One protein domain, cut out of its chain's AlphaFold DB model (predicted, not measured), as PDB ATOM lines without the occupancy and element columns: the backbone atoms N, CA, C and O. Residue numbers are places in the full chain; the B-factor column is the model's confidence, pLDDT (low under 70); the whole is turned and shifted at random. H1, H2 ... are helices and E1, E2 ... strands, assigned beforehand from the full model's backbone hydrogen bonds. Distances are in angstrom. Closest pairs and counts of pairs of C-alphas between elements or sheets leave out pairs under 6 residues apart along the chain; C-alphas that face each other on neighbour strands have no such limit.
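This is residues 6 to 120 of the 312 residues of an uncharacterized protein of Ruminococcus sp. AM40-10AC (UniProt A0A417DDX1). With little regular structure, a four-stranded sheet has H1 over one face, while hairpin E2 and E3 makes an arm whose residues 23 to 28 stick out. The 115 printed residues include seven named strands and one named helix, in order E1 E2 E3 E4 E5 E6 H1 E7; the mixed sheet runs E6 E5 E4 E7. Of mixed class, under half in named elements, it is only just compact, close to loose: radius of gyration of the C-alphas 15.6 A, spans 54 by 33 by 27 A.

E6 is residues 86 to 92, 18.4 A; E5 78 to 83, 16.3 A; E4 60 to 64; E7 109 to 112, ending at C-alpha (14.991, -26.288, 6.265). H1 is 98 to 106, E2 17 to 21, E3 30 to 34, E1 10 to 12, beginning at C-alpha (13.580, -31.760, 18.323).

Hairpins E4 and E5, E5 and E6 form a meander, successive strands antiparallel neighbours; N 62 and O 80, 3.0 A, and N 81 and O 89, 2.9 A, are within hydrogen-bond range. E7 is parallel to E4, N 63 and O 111 at 2.8 A. H1, every O i to N i+4 pair within range, is on the sheet, height 9.4 A. E1 pairs with no named strand.

The printed part has no cut; links E3 to E4 and E4 to E5 are long. Residues 24 to 26 and 68 to 74 have pLDDT under 70.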
ATOM      1  N   THR A   6       7.126 -31.133  17.313       93.06
ATOM      2  CA  THR A   6       8.358 -31.844  17.669       93.06
ATOM      3  C   THR A   6       8.472 -33.183  16.948       93.06
ATOM      4  O   THR A   6       7.506 -33.945  16.883       93.06
ATOM      5  N   LEU A   7       9.660 -33.485  16.424       94.38
ATOM      6  CA  LEU A   7      10.015 -34.748  15.772       94.38
ATOM      7  C   LEU A   7      11.100 -35.439  16.601       94.38
ATOM      8  O   LEU A   7      12.246 -34.998  16.638       94.38
ATOM      9  N   ASN A   8      10.744 -36.530  17.284       92.88
ATOM     10  CA  ASN A   8      11.642 -37.248  18.203       92.88
ATOM     11  C   ASN A   8      12.340 -36.332  19.237       92.88
ATOM     12  O   ASN A   8      13.494 -36.560  19.596       92.88
ATOM     13  N   GLY A   9      11.636 -35.304  19.721       88.62
ATOM     14  CA  GLY A   9      12.126 -34.382  20.752       88.62
ATOM     15  C   GLY A   9      12.802 -33.108  20.240       88.62
ATOM     16  O   GLY A   9      12.973 -32.192  21.036       88.62
ATOM     17  N   GLU A  10      13.114 -33.008  18.944       89.38
ATOM     18  CA  GLU A  10      13.580 -31.760  18.323       89.38
ATOM     19  C   GLU A  10      12.390 -30.931  17.853       89.38
ATOM     20  O   GLU A  10      11.443 -31.473  17.278       89.38
ATOM     21  N   GLN A  11      12.418 -29.623  18.102       90.00
ATOM     22  CA  GLN A  11      11.386 -28.719  17.594       90.00
ATOM     23  C   GLN A  11      11.485 -28.611  16.070       90.00
ATOM     24  O   GLN A  11      12.568 -28.715  15.516       90.00
ATOM     25  N   VAL A  12      10.371 -28.357  15.389       90.56
ATOM     26  CA  VAL A  12      10.342 -27.995  13.965       90.56
ATOM     27  C   VAL A  12       9.254 -26.966  13.692       90.56
ATOM     28  O   VAL A  12       8.245 -26.905  14.395       90.56
ATOM     29  N   LYS A  13       9.458 -26.148  12.653       91.19
ATOM     30  CA  LYS A  13       8.538 -25.062  12.265       91.19
ATOM     31  C   LYS A  13       8.038 -25.159  10.830       91.19
ATOM     32  O   LYS A  13       7.354 -24.258  10.359       91.19
ATOM     33  N   CYS A  14       8.357 -26.255  10.155       92.56
ATOM     34  CA  CYS A  14       7.987 -26.520   8.772       92.56
ATOM     35  C   CYS A  14       6.522 -26.934   8.582       92.56
ATOM     36  O   CYS A  14       6.133 -27.230   7.463       92.56
ATOM     37  N   PHE A  15       5.696 -26.966   9.631       93.38
ATOM     38  CA  PHE A  15       4.264 -27.278   9.521       93.38
ATOM     39  C   PHE A  15       3.412 -26.085   9.958       93.38
ATOM     40  O   PHE A  15       2.719 -26.158  10.978       93.38
ATOM     41  N   PRO A  16       3.489 -24.950   9.240       92.06
ATOM     42  CA  PRO A  16       2.786 -23.760   9.659       92.06
ATOM     43  C   PRO A  16       1.279 -23.877   9.429       92.06
ATOM     44  O   PRO A  16       0.822 -24.546   8.503       92.06
ATOM     45  N   TRP A  17       0.517 -23.145  10.238       91.50
ATOM     46  CA  TRP A  17      -0.866 -22.778   9.934       91.50
ATOM     47  C   TRP A  17      -0.982 -21.258   9.829       91.50
ATOM     48  O   TRP A  17      -0.168 -20.519  10.393       91.50
ATOM     49  N   PHE A  18      -1.990 -20.775   9.103       94.12
ATOM     50  CA  PHE A  18      -2.092 -19.361   8.740       94.12
ATOM     51  C   PHE A  18      -3.335 -18.690   9.322       94.12
ATOM     52  O   PHE A  18      -4.414 -19.276   9.410       94.12
ATOM     53  N   SER A  19      -3.188 -17.422   9.708       93.69
ATOM     54  CA  SER A  19      -4.287 -16.564  10.156       93.69
ATOM     55  C   SER A  19      -4.233 -15.204   9.484       93.69
ATOM     56  O   SER A  19      -3.152 -14.709   9.168       93.69
ATOM     57  N   PHE A  20      -5.374 -14.532   9.385       94.50
ATOM     58  CA  PHE A  20      -5.408 -13.121   9.032       94.50
ATOM     59  C   PHE A  20      -5.270 -12.272  10.300       94.50
ATOM     60  O   PHE A  20      -6.047 -12.430  11.234       94.50
ATOM     61  N   TYR A  21      -4.261 -11.407  10.362       87.56
ATOM     62  CA  TYR A  21      -3.989 -10.547  11.508       87.56
ATOM     63  C   TYR A  21      -4.292  -9.090  11.172       87.56
ATOM     64  O   TYR A  21      -3.783  -8.558  10.187       87.56
ATOM     65  N   VAL A  22      -5.069  -8.425  12.029       84.62
ATOM     66  CA  VAL A  22      -5.334  -6.984  11.958       84.62
ATOM     67  C   VAL A  22      -4.866  -6.342  13.255       84.62
ATOM     68  O   VAL A  22      -5.290  -6.743  14.340       84.62
ATOM     69  N   SER A  23      -4.012  -5.323  13.156       75.81
ATOM     70  CA  SER A  23      -3.568  -4.562  14.327       75.81
ATOM     71  C   SER A  23      -4.199  -3.175  14.366       75.81
ATOM     72  O   SER A  23      -4.658  -2.645  13.356       75.81
ATOM     73  N   ALA A  24      -4.169  -2.541  15.540       67.44
ATOM     74  CA  ALA A  24      -4.594  -1.149  15.688       67.44
ATOM     75  C   ALA A  24      -3.724  -0.162  14.882       67.44
ATOM     76  O   ALA A  24      -4.179   0.939  14.581       67.44
ATOM     77  N   MET A  25      -2.485  -0.543  14.539       64.69
ATOM     78  CA  MET A  25      -1.543   0.294  13.783       64.69
ATOM     79  C   MET A  25      -1.508  -0.028  12.281       64.69
ATOM     80  O   MET A  25      -1.099   0.821  11.494       64.69
ATOM     81  N   ASP A  26      -1.953  -1.220  11.878       64.44
ATOM     82  CA  ASP A  26      -2.052  -1.653  10.485       64.44
ATOM     83  C   ASP A  26      -3.453  -2.200  10.205       64.44
ATOM     84  O   ASP A  26      -3.760  -3.381  10.395       64.44
ATOM     85  N   THR A  27      -4.314  -1.288   9.760       70.75
ATOM     86  CA  THR A  27      -5.721  -1.558   9.460       70.75
ATOM     87  C   THR A  27      -5.933  -2.260   8.123       70.75
ATOM     88  O   THR A  27      -7.078  -2.541   7.786       70.75
ATOM     89  N   LYS A  28      -4.873  -2.542   7.351       79.00
ATOM     90  CA  LYS A  28      -4.989  -3.266   6.072       79.00
ATOM     91  C   LYS A  28      -5.075  -4.778   6.268       79.00
ATOM     92  O   LYS A  28      -5.594  -5.464   5.394       79.00
ATOM     93  N   GLY A  29      -4.587  -5.257   7.411       84.81
ATOM     94  CA  GLY A  29      -4.467  -6.670   7.727       84.81
ATOM     95  C   GLY A  29      -3.405  -7.390   6.890       84.81
ATOM     96  O   GLY A  29      -3.024  -6.951   5.802       84.81
ATOM     97  N   VAL A  30      -2.894  -8.493   7.423       91.38
ATOM     98  CA  VAL A  30      -1.829  -9.289   6.804       91.38
ATOM     99  C   VAL A  30      -2.022 -10.769   7.121       91.38
ATOM    100  O   VAL A  30      -2.517 -11.120   8.190       91.38
ATOM    101  N   VAL A  31      -1.645 -11.640   6.188       93.88
ATOM    102  CA  VAL A  31      -1.563 -13.081   6.448       93.88
ATOM    103  C   VAL A  31      -0.313 -13.352   7.285       93.88
ATOM    104  O   VAL A  31       0.777 -12.894   6.950       93.88
ATOM    105  N   THR A  32      -0.486 -14.087   8.378       91.06
ATOM    106  CA  THR A  32       0.573 -14.429   9.330       91.06
ATOM    107  C   THR A  32       0.644 -15.941   9.492       91.06
ATOM    108  O   THR A  32      -0.390 -16.591   9.642       91.06
ATOM    109  N   SER A  33       1.861 -16.480   9.507       90.56
ATOM    110  CA  SER A  33       2.156 -17.890   9.772       90.56
ATOM    111  C   SER A  33       2.420 -18.154  11.257       90.56
ATOM    112  O   SER A  33       3.076 -17.352  11.929       90.56
ATOM    113  N   HIS A  34       2.019 -19.326  11.737       88.25
ATOM    114  CA  HIS A  34       2.258 -19.815  13.096       88.25
ATOM    115  C   HIS A  34       2.974 -21.160  13.034       88.25
ATOM    116  O   HIS A  34       2.595 -22.003  12.235       88.25
ATOM    117  N   GLY A  35       4.006 -21.362  13.855       75.19
ATOM    118  CA  GLY A  35       4.999 -22.431  13.664       75.19
ATOM    119  C   GLY A  35       4.586 -23.869  14.018       75.19
ATOM    120  O   GLY A  35       5.474 -24.712  14.090       75.19
ATOM    121  N   GLY A  36       3.304 -24.152  14.264       81.44
ATOM    122  CA  GLY A  36       2.811 -25.503  14.561       81.44
ATOM    123  C   GLY A  36       1.658 -25.558  15.570       81.44
ATOM    124  O   GLY A  36       1.134 -24.529  16.012       81.44
ATOM    125  N   ASP A  37       1.295 -26.786  15.949       85.31
ATOM    126  CA  ASP A  37       0.137 -27.140  16.786       85.31
ATOM    127  C   ASP A  37       0.541 -27.787  18.131       85.31
ATOM    128  O   ASP A  37      -0.299 -28.382  18.809       85.31
ATOM    129  N   LEU A  38       1.820 -27.697  18.531       89.25
ATOM    130  CA  LEU A  38       2.391 -28.407  19.693       89.25
ATOM    131  C   LEU A  38       2.257 -29.934  19.599       89.25
ATOM    132  O   LEU A  38       2.096 -30.622  20.612       89.25
ATOM    133  N   LYS A  39       2.299 -30.485  18.385       92.44
ATOM    134  CA  LYS A  39       2.207 -31.931  18.181       92.44
ATOM    135  C   LYS A  39       3.556 -32.600  18.415       92.44
ATOM    136  O   LYS A  39       4.613 -32.036  18.140       92.44
ATOM    137  N   TYR A  40       3.503 -33.829  18.913       94.56
ATOM    138  CA  TYR A  40       4.666 -34.699  19.047       94.56
ATOM    139  C   TYR A  40       4.558 -35.844  18.047       94.56
ATOM    140  O   TYR A  40       3.573 -36.587  18.050       94.56
ATOM    141  N   TYR A  41       5.591 -36.004  17.230       95.81
ATOM    142  CA  TYR A  41       5.703 -37.058  16.238       95.81
ATOM    143  C   TYR A  41       6.916 -37.932  16.558       95.81
ATOM    144  O   TYR A  41       8.042 -37.449  16.695       95.81
ATOM    145  N   GLY A  42       6.676 -39.235  16.680       97.00
ATOM    146  CA  GLY A  42       7.722 -40.241  16.819       97.00
ATOM    147  C   GLY A  42       7.931 -41.013  15.520       97.00
ATOM    148  O   GLY A  42       7.201 -40.838  14.543       97.00
ATOM    149  N   ASN A  43       8.899 -41.926  15.516       97.12
ATOM    150  CA  ASN A  43       9.056 -42.862  14.402       97.12
ATOM    151  C   ASN A  43       7.745 -43.627  14.137       97.12
ATOM    152  O   ASN A  43       7.132 -44.180  15.050       97.12
ATOM    153  N   GLY A  44       7.330 -43.666  12.871       97.19
ATOM    154  CA  GLY A  44       6.075 -44.253  12.406       97.19
ATOM    155  C   GLY A  44       4.865 -43.316  12.460       97.19
ATOM    156  O   GLY A  44       3.822 -43.677  11.922       97.19
ATOM    157  N   SER A  45       4.972 -42.128  13.063       97.75
ATOM    158  CA  SER A  45       3.893 -41.137  13.038       97.75
ATOM    159  C   SER A  45       3.675 -40.593  11.627       97.75
ATOM    160  O   SER A  45       4.637 -40.322  10.908       97.75
ATOM    161  N   GLU A  46       2.412 -40.404  11.246       96.94
ATOM    162  CA  GLU A  46       2.041 -39.663  10.038       96.94
ATOM    163  C   GLU A  46       2.407 -38.186  10.203       96.94
ATOM    164  O   GLU A  46       2.128 -37.578  11.238       96.94
ATOM    165  N   ILE A  47       3.062 -37.636   9.185       96.19
ATOM    166  CA  ILE A  47       3.570 -36.270   9.160       96.19
ATOM    167  C   ILE A  47       2.719 -35.441   8.202       96.19
ATOM    168  O   ILE A  47       2.428 -35.913   7.100       96.19
ATOM    169  N   PRO A  48       2.349 -34.198   8.562       93.62
ATOM    170  CA  PRO A  48       1.676 -33.286   7.647       93.62
ATOM    171  C   PRO A  48       2.649 -32.839   6.545       93.62
ATOM    172  O   PRO A  48       3.276 -31.792   6.612       93.62
ATOM    173  N   TYR A  49       2.803 -33.663   5.510       94.56
ATOM    174  CA  TYR A  49       3.678 -33.376   4.369       94.56
ATOM    175  C   TYR A  49       3.069 -32.365   3.388       94.56
ATOM    176  O   TYR A  49       3.757 -31.876   2.492       94.56
ATOM    177  N   ARG A  50       1.774 -32.064   3.536       94.75
ATOM    178  CA  ARG A  50       1.033 -31.111   2.711       94.75
ATOM    179  C   ARG A  50      -0.115 -30.467   3.484       94.75
ATOM    180  O   ARG A  50      -0.754 -31.109   4.320       94.75
ATOM    181  N   SER A  51      -0.441 -29.241   3.113       95.25
ATOM    182  CA  SER A  51      -1.639 -28.511   3.512       95.25
ATOM    183  C   SER A  51      -2.195 -27.749   2.305       95.25
ATOM    184  O   SER A  51      -1.793 -27.989   1.167       95.25
ATOM    185  N   LEU A  52      -3.124 -26.822   2.530       97.00
ATOM    186  CA  LEU A  52      -3.557 -25.909   1.477       97.00
ATOM    187  C   LEU A  52      -2.429 -24.920   1.110       97.00
ATOM    188  O   LEU A  52      -2.378 -24.468  -0.025       97.00
ATOM    189  N   ALA A  53      -1.498 -24.635   2.024       95.50
ATOM    190  CA  ALA A  53      -0.410 -23.667   1.864       95.50
ATOM    191  C   ALA A  53       0.952 -24.255   1.444       95.50
ATOM    192  O   ALA A  53       1.808 -23.517   0.954       95.50
ATOM    193  N   TYR A  54       1.183 -25.558   1.603       94.31
ATOM    194  CA  TYR A  54       2.443 -26.197   1.207       94.31
ATOM    195  C   TYR A  54       2.236 -27.629   0.717       94.31
ATOM    196  O   TYR A  54       1.294 -28.311   1.107       94.31
ATOM    197  N   ASN A  55       3.166 -28.117  -0.104       94.94
ATOM    198  CA  ASN A  55       3.269 -29.532  -0.452       94.94
ATOM    199  C   ASN A  55       4.750 -29.924  -0.567       94.94
ATOM    200  O   ASN A  55       5.439 -29.528  -1.510       94.94
ATOM    201  N   TYR A  56       5.246 -30.688   0.406       94.50
ATOM    202  CA  TYR A  56       6.618 -31.202   0.438       94.50
ATOM    203  C   TYR A  56       6.772 -32.550  -0.280       94.50
ATOM    204  O   TYR A  56       7.895 -32.998  -0.523       94.50
ATOM    205  N   GLY A  57       5.658 -33.185  -0.654       93.62
ATOM    206  CA  GLY A  57       5.615 -34.562  -1.123       93.62
ATOM    207  C   GLY A  57       5.821 -35.574   0.006       93.62
ATOM    208  O   GLY A  57       6.206 -35.246   1.121       93.62
ATOM    209  N   LYS A  58       5.567 -36.854  -0.274       95.69
ATOM    210  CA  LYS A  58       5.597 -37.917   0.749       95.69
ATOM    211  C   LYS A  58       6.999 -38.378   1.159       95.69
ATOM    212  O   LYS A  58       7.115 -39.135   2.117       95.69
ATOM    213  N   ASN A  59       8.039 -37.981   0.428       96.75
ATOM    214  CA  ASN A  59       9.418 -38.410   0.666       96.75
ATOM    215  C   ASN A  59      10.329 -37.186   0.745       96.75
ATOM    216  O   ASN A  59      10.832 -36.717  -0.272       96.75
ATOM    217  N   PHE A  60      10.548 -36.654   1.937       97.44
ATOM    218  CA  PHE A  60      11.361 -35.456   2.126       97.44
ATOM    219  C   PHE A  60      12.187 -35.556   3.401       97.44
ATOM    220  O   PHE A  60      11.943 -36.411   4.251       97.44
ATOM    221  N   ILE A  61      13.193 -34.697   3.512       98.00
ATOM    222  CA  ILE A  61      14.031 -34.598   4.704       98.00
ATOM    223  C   ILE A  61      13.972 -33.167   5.217       98.00
ATOM    224  O   ILE A  61      14.098 -32.228   4.432       98.00
ATOM    225  N   ILE A  62      13.781 -33.015   6.525       97.50
ATOM    226  CA  ILE A  62      13.867 -31.729   7.221       97.50
ATOM    227  C   ILE A  62      15.254 -31.637   7.839       97.50
ATOM    228  O   ILE A  62      15.632 -32.532   8.592       97.50
ATOM    229  N   PHE A  63      15.990 -30.572   7.543       96.44
ATOM    230  CA  PHE A  63      17.294 -30.291   8.125       96.44
ATOM    231  C   PHE A  63      17.215 -29.141   9.125       96.44
ATOM    232  O   PHE A  63      16.713 -28.061   8.808       96.44
ATOM    233  N   ASP A  64      17.792 -29.356  10.301       92.81
ATOM    234  CA  ASP A  64      18.102 -28.308  11.266       92.81
ATOM    235  C   ASP A  64      19.622 -28.182  11.391       92.81
ATOM    236  O   ASP A  64      20.307 -29.144  11.730       92.81
ATOM    237  N   PHE A  65      20.153 -26.994  11.105       90.69
ATOM    238  CA  PHE A  65      21.583 -26.672  11.205       90.69
ATOM    239  C   PHE A  65      21.935 -25.922  12.498       90.69
ATOM    240  O   PHE A  65      23.045 -25.408  12.653       90.69
ATOM    241  N   THR A  66      20.975 -25.832  13.416       84.12
ATOM    242  CA  THR A  66      21.096 -25.280  14.765       84.12
ATOM    243  C   THR A  66      20.304 -26.121  15.783       84.12
ATOM    244  O   THR A  66      19.540 -25.545  16.557       84.12
ATOM    245  N   PRO A  67      20.465 -27.461  15.795       77.31
ATOM    246  CA  PRO A  67      19.645 -28.344  16.626       77.31
ATOM    247  C   PRO A  67      19.786 -28.022  18.117       77.31
ATOM    248  O   PRO A  67      20.901 -27.812  18.612       77.31
ATOM    249  N   GLU A  68      18.667 -28.021  18.849       69.75
ATOM    250  CA  GLU A  68      18.650 -27.663  20.273       69.75
ATOM    251  C   GLU A  68      19.444 -28.674  21.112       69.75
ATOM    252  O   GLU A  68      20.134 -28.282  22.056       69.75
ATOM    253  N   LEU A  69      19.415 -29.965  20.753       60.66
ATOM    254  CA  LEU A  69      20.087 -31.021  21.520       60.66
ATOM    255  C   LEU A  69      21.597 -31.134  21.244       60.66
ATOM    256  O   LEU A  69      22.263 -31.938  21.898       60.66
ATOM    257  N   CYS A  70      22.153 -30.369  20.295       56.97
ATOM    258  CA  CYS A  70      23.571 -30.442  19.889       56.97
ATOM    259  C   CYS A  70      24.230 -29.055  19.699       56.97
ATOM    260  O   CYS A  70      25.240 -28.933  19.011       56.97
ATOM    261  N   ALA A  71      23.684 -28.003  20.320       59.06
ATOM    262  CA  ALA A  71      24.034 -26.599  20.061       59.06
ATOM    263  C   ALA A  71      25.483 -26.166  20.405       59.06
ATOM    264  O   ALA A  71      25.869 -25.036  20.089       59.06
ATOM    265  N   ASP A  72      26.286 -27.030  21.032       59.09
ATOM    266  CA  ASP A  72      27.626 -26.684  21.525       59.09
ATOM    267  C   ASP A  72      28.755 -26.909  20.496       59.09
ATOM    268  O   ASP A  72      29.869 -26.412  20.691       59.09
ATOM    269  N   GLU A  73      28.494 -27.606  19.381       65.25
ATOM    270  CA  GLU A  73      29.511 -27.936  18.372       65.25
ATOM    271  C   GLU A  73      29.269 -27.262  17.006       65.25
ATOM    272  O   GLU A  73      28.154 -27.112  16.503       65.25
ATOM    273  N   VAL A  74      30.359 -26.807  16.377       68.69
ATOM    274  CA  VAL A  74      30.302 -26.081  15.102       68.69
ATOM    275  C   VAL A  74      29.992 -27.027  13.941       68.69
ATOM    276  O   VAL A  74      30.764 -27.933  13.618       68.69
ATOM    277  N   GLY A  75      28.915 -26.710  13.222       73.81
ATOM    278  CA  GLY A  75      28.480 -27.463  12.048       73.81
ATOM    279  C   GLY A  75      27.692 -28.720  12.403       73.81
ATOM    280  O   GLY A  75      27.621 -29.623  11.572       73.81
ATOM    281  N   GLU A  76      27.154 -28.804  13.618       87.75
ATOM    282  CA  GLU A  76      26.147 -29.803  13.955       87.75
ATOM    283  C   GLU A  76      24.879 -29.601  13.134       87.75
ATOM    284  O   GLU A  76      24.525 -28.487  12.743       87.75
ATOM    285  N   TRP A  77      24.216 -30.714  12.852       93.25
ATOM    286  CA  TRP A  77      22.928 -30.723  12.187       93.25
ATOM    287  C   TRP A  77      22.137 -31.964  12.581       93.25
ATOM    288  O   TRP A  77      22.706 -33.017  12.889       93.25
ATOM    289  N   ALA A  78      20.818 -31.820  12.546       94.38
ATOM    290  CA  ALA A  78      19.860 -32.903  12.651       94.38
ATOM    291  C   ALA A  78      19.077 -33.022  11.338       94.38
ATOM    292  O   ALA A  78      18.836 -32.032  10.645       94.38
ATOM    293  N   ALA A  79      18.699 -34.245  10.985       96.75
ATOM    294  CA  ALA A  79      17.898 -34.542   9.811       96.75
ATOM    295  C   ALA A  79      16.742 -35.474  10.177       96.75
ATOM    296  O   ALA A  79      16.961 -36.577  10.681       96.75
ATOM    297  N   HIS A  80      15.512 -35.063   9.882       97.25
ATOM    298  CA  HIS A  80      14.317 -35.885  10.048       97.25
ATOM    299  C   HIS A  80      13.897 -36.437   8.694       97.25
ATOM    300  O   HIS A  80      13.534 -35.677   7.797       97.25
ATOM    301  N   VAL A  81      13.957 -37.758   8.536       97.81
ATOM    302  CA  VAL A  81      13.623 -38.435   7.282       97.81
ATOM    303  C   VAL A  81      12.149 -38.806   7.285       97.81
ATOM    304  O   VAL A  81      11.707 -39.581   8.133       97.81
ATOM    305  N   ILE A  82      11.397 -38.295   6.314       98.25
ATOM    306  CA  ILE A  82      10.011 -38.677   6.066       98.25
ATOM    307  C   ILE A  82       9.983 -39.597   4.847       98.25
ATOM    308  O   ILE A  82      10.440 -39.228   3.766       98.25
ATOM    309  N   GLU A  83       9.430 -40.795   5.024       97.12
ATOM    310  CA  GLU A  83       9.252 -41.784   3.961       97.12
ATOM    311  C   GLU A  83       7.774 -42.178   3.899       97.12
ATOM    312  O   GLU A  83       7.168 -42.549   4.906       97.12
ATOM    313  N   ASN A  84       7.177 -42.085   2.711       96.19
ATOM    314  CA  ASN A  84       5.758 -42.355   2.465       96.19
ATOM    315  C   ASN A  84       4.785 -41.574   3.377       96.19
ATOM    316  O   ASN A  84       3.706 -42.068   3.693       96.19
ATOM    317  N   GLY A  85       5.144 -40.348   3.766       96.38
ATOM    318  CA  GLY A  85       4.329 -39.482   4.623       96.38
ATOM    319  C   GLY A  85       4.438 -39.784   6.119       96.38
ATOM    320  O   GLY A  85       3.699 -39.196   6.901       96.38
ATOM    321  N   SER A  86       5.354 -40.660   6.541       97.88
ATOM    322  CA  SER A  86       5.598 -40.955   7.955       97.88
ATOM    323  C   SER A  86       7.039 -40.667   8.357       97.88
ATOM    324  O   SER A  86       7.964 -40.864   7.569       97.88
ATOM    325  N   LEU A  87       7.246 -40.242   9.606       98.06
ATOM    326  CA  LEU A  87       8.585 -40.061  10.164       98.06
ATOM    327  C   LEU A  87       9.276 -41.421  10.250       98.06
ATOM    328  O   LEU A  87       8.859 -42.303  11.001       98.06
ATOM    329  N   LYS A  88      10.337 -41.599   9.473       97.25
ATOM    330  CA  LYS A  88      11.103 -42.839   9.416       97.25
ATOM    331  C   LYS A  88      12.137 -42.905  10.534       97.25
ATOM    332  O   LYS A  88      12.195 -43.905  11.247       97.25
ATOM    333  N   ALA A  89      12.956 -41.863  10.638       96.38
ATOM    334  CA  ALA A  89      14.053 -41.753  11.589       96.38
ATOM    335  C   ALA A  89      14.524 -40.296  11.708       96.38
ATOM    336  O   ALA A  89      14.310 -39.491  10.800       96.38
ATOM    337  N   SER A  90      15.214 -39.995  12.808       95.50
ATOM    338  CA  SER A  90      16.020 -38.782  12.963       95.50
ATOM    339  C   SER A  90      17.494 -39.170  13.010       95.50
ATOM    340  O   SER A  90      17.846 -40.124  13.702       95.50
ATOM    341  N   PHE A  91      18.340 -38.417  12.316       94.88
ATOM    342  CA  PHE A  91      19.790 -38.572  12.331       94.88
ATOM    343  C   PHE A  91      20.431 -37.297  12.856       94.88
ATOM    344  O   PHE A  91      20.026 -36.201  12.476       94.88
ATOM    345  N   TYR A  92      21.453 -37.449  13.686       92.94
ATOM    346  CA  TYR A  92      22.373 -36.370  14.024       92.94
ATOM    347  C   TYR A  92      23.654 -36.567  13.231       92.94
ATOM    348  O   TYR A  92      23.993 -37.698  12.878       92.94
ATOM    349  N   ARG A  93      24.396 -35.486  12.992       91.56
ATOM    350  CA  ARG A  93      25.653 -35.526  12.237       91.56
ATOM    351  C   ARG A  93      26.581 -36.677  12.644       91.56
ATOM    352  O   ARG A  93      27.117 -37.359  11.777       91.56
ATOM    353  N   LYS A  94      26.768 -36.893  13.950       89.25
ATOM    354  CA  LYS A  94      27.638 -37.948  14.507       89.25
ATOM    355  C   LYS A  94      27.155 -39.380  14.231       89.25
ATOM    356  O   LYS A  94      27.969 -40.298  14.241       89.25
ATOM    357  N   ASP A  95      25.854 -39.550  14.011       90.19
ATOM    358  CA  ASP A  95      25.184 -40.840  13.824       90.19
ATOM    359  C   ASP A  95      24.855 -41.096  12.339       90.19
ATOM    360  O   ASP A  95      24.300 -42.137  11.996       90.19
ATOM    361  N   ALA A  96      25.167 -40.147  11.449       91.38
ATOM    362  CA  ALA A  96      24.886 -40.247  10.025       91.38
ATOM    363  C   ALA A  96      25.866 -41.199   9.324       91.38
ATOM    364  O   ALA A  96      27.084 -41.019   9.377       91.38
ATOM    365  N   ASP A  97      25.316 -42.189   8.625       91.69
ATOM    366  CA  ASP A  97      26.055 -43.281   8.000       91.69
ATOM    367  C   ASP A  97      25.568 -43.572   6.562       91.69
ATOM    368  O   ASP A  97      24.815 -42.805   5.948       91.69
ATOM    369  N   ASP A  98      25.992 -44.713   6.012       93.88
ATOM    370  CA  ASP A  98      25.584 -45.189   4.686       93.88
ATOM    371  C   ASP A  98      24.064 -45.410   4.557       93.88
ATOM    372  O   ASP A  98      23.531 -45.408   3.440       93.88
ATOM    373  N   GLU A  99      23.346 -45.667   5.658       94.12
ATOM    374  CA  GLU A  99      21.886 -45.788   5.644       94.12
ATOM    375  C   GLU A  99      21.240 -44.419   5.430       94.12
ATOM    376  O   GLU A  99      20.397 -44.284   4.534       94.12
ATOM    377  N   PHE A 100      21.690 -43.396   6.162       95.94
ATOM    378  CA  PHE A 100      21.233 -42.023   5.948       95.94
ATOM    379  C   PHE A 100      21.481 -41.564   4.505       95.94
ATOM    380  O   PHE A 100      20.579 -41.025   3.864       95.94
ATOM    381  N   GLU A 101      22.660 -41.837   3.936       95.75
ATOM    382  CA  GLU A 101      22.963 -41.426   2.560       95.75
ATOM    383  C   GLU A 101      22.039 -42.100   1.527       95.75
ATOM    384  O   GLU A 101      21.629 -41.481   0.538       95.75
ATOM    385  N   LYS A 102      21.644 -43.360   1.752       95.12
ATOM    386  CA  LYS A 102      20.638 -44.032   0.911       95.12
ATOM    387  C   LYS A 102      19.269 -43.368   1.025       95.12
ATOM    388  O   LYS A 102      18.567 -43.285   0.019       95.12
ATOM    389  N   MET A 103      18.882 -42.919   2.218       95.50
ATOM    390  CA  MET A 103      17.627 -42.195   2.435       95.50
ATOM    391  C   MET A 103      17.659 -40.809   1.782       95.50
ATOM    392  O   MET A 103      16.712 -40.448   1.087       95.50
ATOM    393  N   LEU A 104      18.777 -40.088   1.894       96.19
ATOM    394  CA  LEU A 104      18.999 -38.802   1.230       96.19
ATOM    395  C   LEU A 104      18.849 -38.904  -0.290       96.19
ATOM    396  O   LEU A 104      18.208 -38.069  -0.910       96.19
ATOM    397  N   LYS A 105      19.367 -39.970  -0.909       94.38
ATOM    398  CA  LYS A 105      19.224 -40.189  -2.361       94.38
ATOM    399  C   LYS A 105      17.787 -40.474  -2.808       94.38
ATOM    400  O   LYS A 105      17.490 -40.322  -3.992       94.38
ATOM    401  N   LYS A 106      16.915 -40.916  -1.898       93.75
ATOM    402  CA  LYS A 106      15.491 -41.162  -2.173       93.75
ATOM    403  C   LYS A 106      14.615 -39.931  -1.941       93.75
ATOM    404  O   LYS A 106      13.462 -39.952  -2.371       93.75
ATOM    405  N   SER A 107      15.109 -38.908  -1.241       94.69
ATOM    406  CA  SER A 107      14.310 -37.724  -0.941       94.69
ATOM    407  C   SER A 107      13.979 -36.966  -2.228       94.69
ATOM    408  O   SER A 107      14.803 -36.821  -3.134       94.69
ATOM    409  N   THR A 108      12.738 -36.496  -2.328       93.38
ATOM    410  CA  THR A 108      12.299 -35.622  -3.421       93.38
ATOM    411  C   THR A 108      12.468 -34.152  -3.068       93.38
ATOM    412  O   THR A 108      12.558 -33.325  -3.970       93.38
ATOM    413  N   LYS A 109      12.527 -33.829  -1.770       94.31
ATOM    414  CA  LYS A 109      12.751 -32.478  -1.252       94.31
ATOM    415  C   LYS A 109      13.627 -32.524   0.002       94.31
ATOM    416  O   LYS A 109      13.501 -33.446   0.810       94.31
ATOM    417  N   ASN A 110      14.492 -31.529   0.164       96.81
ATOM    418  CA  ASN A 110      15.321 -31.344   1.356       96.81
ATOM    419  C   ASN A 110      15.052 -29.940   1.892       96.81
ATOM    420  O   ASN A 110      15.548 -28.978   1.319       96.81
ATOM    421  N   ILE A 111      14.248 -29.813   2.937       96.31
ATOM    422  CA  ILE A 111      13.788 -28.510   3.433       96.31
ATOM    423  C   ILE A 111      14.497 -28.132   4.724       96.31
ATOM    424  O   ILE A 111      14.996 -28.992   5.451       96.31
ATOM    425  N   GLY A 112      14.537 -26.838   5.004       94.31
ATOM    426  CA  GLY A 112      14.991 -26.288   6.265       94.31
ATOM    427  C   GLY A 112      13.977 -26.473   7.384       94.31
ATOM    428  O   GLY A 112      12.821 -26.862   7.195       94.31
ATOM    429  N   TYR A 113      14.433 -26.148   8.582       90.38
ATOM    430  CA  TYR A 113      13.671 -26.193   9.821       90.38
ATOM    431  C   TYR A 113      12.362 -25.377   9.783       90.38
ATOM    432  O   TYR A 113      11.393 -25.745  10.453       90.38
ATOM    433  N   TYR A 114      12.301 -24.294   8.996       90.19
ATOM    434  CA  TYR A 114      11.088 -23.482   8.816       90.19
ATOM    435  C   TYR A 114      10.223 -23.951   7.639       90.19
ATOM    436  O   TYR A 114       9.215 -23.321   7.330       90.19
ATOM    437  N   GLY A 115      10.591 -25.052   6.979       90.06
ATOM    438  CA  GLY A 115       9.984 -25.468   5.715       90.06
ATOM    439  C   GLY A 115      10.373 -24.562   4.547       90.06
ATOM    440  O   GLY A 115       9.767 -24.640   3.478       90.06
ATOM    441  N   ASP A 116      11.365 -23.705   4.786       84.00
ATOM    442  CA  ASP A 116      12.067 -22.876   3.829       84.00
ATOM    443  C   ASP A 116      13.086 -23.698   3.045       84.00
ATOM    444  O   ASP A 116      13.488 -24.784   3.459       84.00
ATOM    445  N   ASP A 117      13.513 -23.139   1.918       87.88
ATOM    446  CA  ASP A 117      14.534 -23.692   1.043       87.88
ATOM    447  C   ASP A 117      14.223 -25.087   0.462       87.88
ATOM    448  O   ASP A 117      13.431 -25.897   0.945       87.88
ATOM    449  N   ASN A 118      14.888 -25.386  -0.644       94.31
ATOM    450  CA  ASN A 118      15.017 -26.745  -1.140       94.31
ATOM    451  C   ASN A 118      16.500 -27.006  -1.395       94.31
ATOM    452  O   ASN A 118      17.062 -26.574  -2.400       94.31
ATOM    453  N   PHE A 119      17.174 -27.642  -0.446       96.88
ATOM    454  CA  PHE A 119      18.609 -27.848  -0.508       96.88
ATOM    455  C   PHE A 119      18.999 -28.826  -1.616       96.88
ATOM    456  O   PHE A 119      18.444 -29.920  -1.763       96.88
ATOM    457  N   LYS A 120      20.065 -28.480  -2.342       95.69
ATOM    458  CA  LYS A 120      20.632 -29.286  -3.435       95.69
ATOM    459  C   LYS A 120      21.442 -30.497  -2.956       95.69
ATOM    460  O   LYS A 120      22.297 -30.984  -3.693       95.69
TER     461      LYS A 120